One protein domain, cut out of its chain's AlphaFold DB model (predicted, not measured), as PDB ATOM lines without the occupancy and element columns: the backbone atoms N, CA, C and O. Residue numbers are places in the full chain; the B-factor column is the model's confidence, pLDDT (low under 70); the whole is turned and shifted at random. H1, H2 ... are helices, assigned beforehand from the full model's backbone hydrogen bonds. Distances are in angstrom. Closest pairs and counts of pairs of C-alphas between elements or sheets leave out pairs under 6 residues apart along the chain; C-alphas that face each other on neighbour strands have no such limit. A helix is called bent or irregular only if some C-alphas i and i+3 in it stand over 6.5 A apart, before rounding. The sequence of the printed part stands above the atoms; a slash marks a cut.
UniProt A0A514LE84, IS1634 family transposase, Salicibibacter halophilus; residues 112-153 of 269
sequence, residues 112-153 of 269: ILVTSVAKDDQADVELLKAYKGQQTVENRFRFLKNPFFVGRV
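What this domain is: This is residues 112 to 153 of the 269 residues of the protein "IS1634 family transposase" of Salicibibacter halophilus (UniProt A0A514LE84). One long helix, H1, makes most of a rod, with a loop of residues 112 to 123 before its first end and the single short turn of H2 past its other end. Residues 132 to 153 stand free, of which 132 to 144 belong to H1 and 147 to 150 to H2. The printed part has 42 residues with two named helices, H1 then H2, no named strand, and the class all helix. It is extended, with a radius of gyration of the C-alphas of 16.1 A and spans of 50 by 17 by 16 A.

How they stand to each other: After residues 112 to 123, with no named element, comes H1, residues 124 to 144. A tight link of 2 residues joins it to H2, residues 147 to 150. The two are close but not clearly touching; their closest C-alphas, those of Leu 144 and Val 150, are 7.0 A apart. In H1, 12 of 17 O i to N i+4 pairs are within hydrogen-bond range; H2 is too short for such a pair.

Where its parts are: H1 runs 32.2 A from C-alpha 124 at (20.861, 18.002, -20.261) to C-alpha 144 at (39.298, 23.356, -46.167). It is neither bent nor irregular, but only just: C-alphas 132 and 135 are 6.2 A apart. H2 runs 5.2 A and ends at C-alpha 150, (44.284, 24.236, -50.950).

The domain as a whole: The C-alphas farthest apart, those of Asp 120 and Arg 152, are 49.8 A apart. The printed part has no cut. Its mean pLDDT is 79.8, and residues 149 and 151 are under 70.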
ATOM      1  N   ILE A 112      31.988  17.259 -18.128       85.94
ATOM      2  CA  ILE A 112      31.694  18.581 -17.572       85.94
ATOM      3  C   ILE A 112      31.470  19.526 -18.751       85.94
ATOM      4  O   ILE A 112      32.348  19.664 -19.602       85.94
ATOM      5  N   LEU A 113      30.293  20.145 -18.808       85.81
ATOM      6  CA  LEU A 113      29.938  21.159 -19.797       85.81
ATOM      7  C   LEU A 113      29.647  22.468 -19.074       85.81
ATOM      8  O   LEU A 113      28.916  22.482 -18.087       85.81
ATOM      9  N   VAL A 114      30.218  23.557 -19.577       88.38
ATOM     10  CA  VAL A 114      29.933  24.916 -19.109       88.38
ATOM     11  C   VAL A 114      29.134  25.598 -20.209       88.38
ATOM     12  O   VAL A 114      29.587  25.647 -21.353       88.38
ATOM     13  N   THR A 115      27.934  26.070 -19.885       85.50
ATOM     14  CA  THR A 115      27.014  26.702 -20.836       85.50
ATOM     15  C   THR A 115      26.405  27.961 -20.230       85.50
ATOM     16  O   THR A 115      26.239  28.042 -19.015       85.50
ATOM     17  N   SER A 116      26.083  28.939 -21.076       87.62
ATOM     18  CA  SER A 116      25.311  30.132 -20.711       87.62
ATOM     19  C   SER A 116      23.796  29.921 -20.821       87.62
ATOM     20  O   SER A 116      23.037  30.831 -20.511       87.62
ATOM     21  N   VAL A 117      23.359  28.754 -21.307       84.31
ATOM     22  CA  VAL A 117      21.940  28.385 -21.409       84.31
ATOM     23  C   VAL A 117      21.384  28.154 -20.005       84.31
ATOM     24  O   VAL A 117      22.025  27.469 -19.201       84.31
ATOM     25  N   ALA A 118      20.219  28.729 -19.699       82.00
ATOM     26  CA  ALA A 118      19.589  28.519 -18.405       82.00
ATOM     27  C   ALA A 118      19.158  27.055 -18.260       82.00
ATOM     28  O   ALA A 118      18.816  26.381 -19.230       82.00
ATOM     29  N   LYS A 119      19.176  26.554 -17.025       74.50
ATOM     30  CA  LYS A 119      18.921  25.137 -16.731       74.50
ATOM     31  C   LYS A 119      17.522  24.670 -17.158       74.50
ATOM     32  O   LYS A 119      17.347  23.495 -17.460       74.50
ATOM     33  N   ASP A 120      16.563  25.590 -17.203       79.69
ATOM     34  CA  ASP A 120      15.167  25.300 -17.538       79.69
ATOM     35  C   ASP A 120      14.873  25.404 -19.045       79.69
ATOM     36  O   ASP A 120      13.853  24.892 -19.504       79.69
ATOM     37  N   ASP A 121      15.775  26.002 -19.830       80.69
ATOM     38  CA  ASP A 121      15.560  26.245 -21.264       80.69
ATOM     39  C   ASP A 121      15.873  25.016 -22.128       80.69
ATOM     40  O   ASP A 121      15.363  24.889 -23.243       80.69
ATOM     41  N   GLN A 122      16.735  24.111 -21.652       79.50
ATOM     42  CA  GLN A 122      17.179  22.967 -22.444       79.50
ATOM     43  C   GLN A 122      17.550  21.766 -21.575       79.50
ATOM     44  O   GLN A 122      18.330  21.870 -20.632       79.50
ATOM     45  N   ALA A 123      17.047  20.586 -21.943       86.94
ATOM     46  CA  ALA A 123      17.363  19.354 -21.233       86.94
ATOM     47  C   ALA A 123      18.852  18.976 -21.373       86.94
ATOM     48  O   ALA A 123      19.428  19.062 -22.463       86.94
ATOM     49  N   ASP A 124      19.449  18.431 -20.307       87.00
ATOM     50  CA  ASP A 124      20.861  18.002 -20.261       87.00
ATOM     51  C   ASP A 124      21.268  17.117 -21.454       87.00
ATOM     52  O   ASP A 124      22.364  17.230 -22.011       87.00
ATOM     53  N   VAL A 125      20.365  16.227 -21.881       87.31
ATOM     54  CA  VAL A 125      20.587  15.317 -23.015       87.31
ATOM     55  C   VAL A 125      20.716  16.083 -24.331       87.31
ATOM     56  O   VAL A 125      21.531  15.720 -25.181       87.31
ATOM     57  N   GLU A 126      19.918  17.127 -24.526       86.94
ATOM     58  CA  GLU A 126      19.964  17.952 -25.730       86.94
ATOM     59  C   GLU A 126      21.205  18.834 -25.745       86.94
ATOM     60  O   GLU A 126      21.857  18.939 -26.784       86.94
ATOM     61  N   LEU A 127      21.592  19.384 -24.591       88.38
ATOM     62  CA  LEU A 127      22.837  20.134 -24.442       88.38
ATOM     63  C   LEU A 127      24.054  19.261 -24.784       88.38
ATOM     64  O   LEU A 127      24.920  19.659 -25.569       88.38
ATOM     65  N   LEU A 128      24.097  18.028 -24.270       88.12
ATOM     66  CA  LEU A 128      25.164  17.081 -24.588       88.12
ATOM     67  C   LEU A 128      25.172  16.703 -26.076       88.12
ATOM     68  O   LEU A 128      26.245  16.608 -26.675       88.12
ATOM     69  N   LYS A 129      24.001  16.493 -26.693       88.00
ATOM     70  CA  LYS A 129      23.892  16.224 -28.138       88.00
ATOM     71  C   LYS A 129      24.410  17.397 -28.966       88.00
ATOM     72  O   LYS A 129      25.185  17.160 -29.892       88.00
ATOM     73  N   ALA A 130      24.031  18.628 -28.623       85.62
ATOM     74  CA  ALA A 130      24.494  19.836 -29.300       85.62
ATOM     75  C   ALA A 130      26.022  19.964 -29.212       85.62
ATOM     76  O   ALA A 130      26.693  20.076 -30.239       85.62
ATOM     77  N   TYR A 131      26.584  19.807 -28.009       87.69
ATOM     78  CA  TYR A 131      28.030  19.820 -27.792       87.69
ATOM     79  C   TYR A 131      28.757  18.742 -28.611       87.69
ATOM     80  O   TYR A 131      29.721  19.020 -29.323       87.69
ATOM     81  N   LYS A 132      28.280  17.490 -28.578       85.50
ATOM     82  CA  LYS A 132      28.868  16.398 -29.379       85.50
ATOM     83  C   LYS A 132      28.713  16.634 -30.886       85.50
ATOM     84  O   LYS A 132      29.561  16.186 -31.659       85.50
ATOM     85  N   GLY A 133      27.665  17.343 -31.301       82.81
ATOM     86  CA  GLY A 133      27.406  17.735 -32.684       82.81
ATOM     87  C   GLY A 133      28.452  18.692 -33.262       82.81
ATOM     88  O   GLY A 133      28.713  18.626 -34.465       82.81
ATOM     89  N   GLN A 134      29.124  19.495 -32.430       79.50
ATOM     90  CA  GLN A 134      30.140  20.468 -32.852       79.50
ATOM     91  C   GLN A 134      31.303  19.827 -33.630       79.50
ATOM     92  O   GLN A 134      31.781  20.386 -34.616       79.50
ATOM     93  N   GLN A 135      31.687  18.593 -33.284       77.31
ATOM     94  CA  GLN A 135      32.713  17.845 -34.025       77.31
ATOM     95  C   GLN A 135      32.343  17.610 -35.496       77.31
ATOM     96  O   GLN A 135      33.221  17.481 -36.351       77.31
ATOM     97  N   THR A 136      31.049  17.543 -35.819       74.75
ATOM     98  CA  THR A 136      30.582  17.394 -37.205       74.75
ATOM     99  C   THR A 136      30.927  18.631 -38.025       74.75
ATOM    100  O   THR A 136      31.370  18.502 -39.166       74.75
ATOM    101  N   VAL A 137      30.785  19.815 -37.430       74.31
ATOM    102  CA  VAL A 137      31.148  21.092 -38.048       74.31
ATOM    103  C   VAL A 137      32.661  21.146 -38.271       74.31
ATOM    104  O   VAL A 137      33.113  21.362 -39.394       74.31
ATOM    105  N   GLU A 138      33.463  20.826 -37.254       75.25
ATOM    106  CA  GLU A 138      34.930  20.797 -37.367       75.25
ATOM    107  C   GLU A 138      35.438  19.814 -38.427       75.25
ATOM    108  O   GLU A 138      36.370  20.112 -39.178       75.25
ATOM    109  N   ASN A 139      34.814  18.636 -38.518       74.19
ATOM    110  CA  ASN A 139      35.170  17.641 -39.522       74.19
ATOM    111  C   ASN A 139      34.931  18.153 -40.950       74.19
ATOM    112  O   ASN A 139      35.724  17.817 -41.828       74.19
ATOM    113  N   ARG A 140      33.911  18.992 -41.188       76.38
ATOM    114  CA  ARG A 140      33.677  19.624 -42.500       76.38
ATOM    115  C   ARG A 140      34.753  20.660 -42.828       76.38
ATOM    116  O   ARG A 140      35.250  20.697 -43.950       76.38
ATOM    117  N   PHE A 141      35.221  21.413 -41.832       76.81
ATOM    118  CA  PHE A 141      36.343  22.345 -41.991       76.81
ATOM    119  C   PHE A 141      37.697  21.665 -42.224       76.81
ATOM    120  O   PHE A 141      38.615  22.297 -42.748       76.81
ATOM    121  N   ARG A 142      37.848  20.380 -41.877       76.50
ATOM    122  CA  ARG A 142      39.082  19.633 -42.160       76.50
ATOM    123  C   ARG A 142      39.382  19.574 -43.660       76.50
ATOM    124  O   ARG A 142      40.552  19.618 -44.024       76.50
ATOM    125  N   PHE A 143      38.353  19.525 -44.507       71.44
ATOM    126  CA  PHE A 143      38.512  19.584 -45.961       71.44
ATOM    127  C   PHE A 143      39.178  20.894 -46.406       71.44
ATOM    128  O   PHE A 143      40.170  20.858 -47.128       71.44
ATOM    129  N   LEU A 144      38.718  22.035 -45.878       74.56
ATOM    130  CA  LEU A 144      39.298  23.356 -46.167       74.56
ATOM    131  C   LEU A 144      40.753  23.488 -45.725       74.56
ATOM    132  O   LEU A 144      41.511  24.264 -46.289       74.56
ATOM    133  N   LYS A 145      41.148  22.739 -44.696       73.12
ATOM    134  CA  LYS A 145      42.513  22.752 -44.168       73.12
ATOM    135  C   LYS A 145      43.414  21.714 -44.838       73.12
ATOM    136  O   LYS A 145      44.581  21.611 -44.472       73.12
ATOM    137  N   ASN A 146      42.895  20.919 -45.775       78.25
ATOM    138  CA  ASN A 146      43.660  19.851 -46.402       78.25
ATOM    139  C   ASN A 146      44.634  20.428 -47.456       78.25
ATOM    140  O   ASN A 146      44.181  20.978 -48.468       78.25
ATOM    141  N   PRO A 147      45.962  20.254 -47.280       72.19
ATOM    142  CA  PRO A 147      46.962  20.774 -48.211       72.19
ATOM    143  C   PRO A 147      46.821  20.235 -49.637       72.19
ATOM    144  O   PRO A 147      47.223  20.908 -50.579       72.19
ATOM    145  N   PHE A 148      46.226  19.053 -49.825       70.56
ATOM    146  CA  PHE A 148      46.013  18.492 -51.162       70.56
ATOM    147  C   PHE A 148      45.051  19.319 -52.018       70.56
ATOM    148  O   PHE A 148      45.238  19.371 -53.233       70.56
ATOM    149  N   PHE A 149      44.062  19.960 -51.392       68.19
ATOM    150  CA  PHE A 149      43.052  20.765 -52.080       68.19
ATOM    151  C   PHE A 149      43.450  22.242 -52.134       68.19
ATOM    152  O   PHE A 149      43.346  22.864 -53.185       68.19
ATOM    153  N   VAL A 150      43.962  22.798 -51.032       71.12
ATOM    154  CA  VAL A 150      44.284  24.236 -50.950       71.12
ATOM    155  C   VAL A 150      45.726  24.550 -51.348       71.12
ATOM    156  O   VAL A 150      45.987  25.587 -51.948       71.12
ATOM    157  N   GLY A 151      46.673  23.646 -51.092       68.69
ATOM    158  CA  GLY A 151      48.097  23.875 -51.365       68.69
ATOM    159  C   GLY A 151      48.461  23.922 -52.852       68.69
ATOM    160  O   GLY A 151      49.541  24.392 -53.194       68.69
ATOM    161  N   ARG A 152      47.570  23.464 -53.743       72.69
ATOM    162  CA  ARG A 152      47.764  23.520 -55.203       72.69
ATOM    163  C   ARG A 152      47.409  24.879 -55.812       72.69
ATOM    164  O   ARG A 152      47.751  25.129 -56.964       72.69
ATOM    165  N   VAL A 153      46.733  25.752 -55.062       77.06
ATOM    166  CA  VAL A 153      46.315  27.075 -55.535       77.06
ATOM    167  C   VAL A 153      47.321  28.114 -55.049       77.06
ATOM    168  O   VAL A 153      47.348  28.473 -53.873       77.06
TER     169      VAL A 153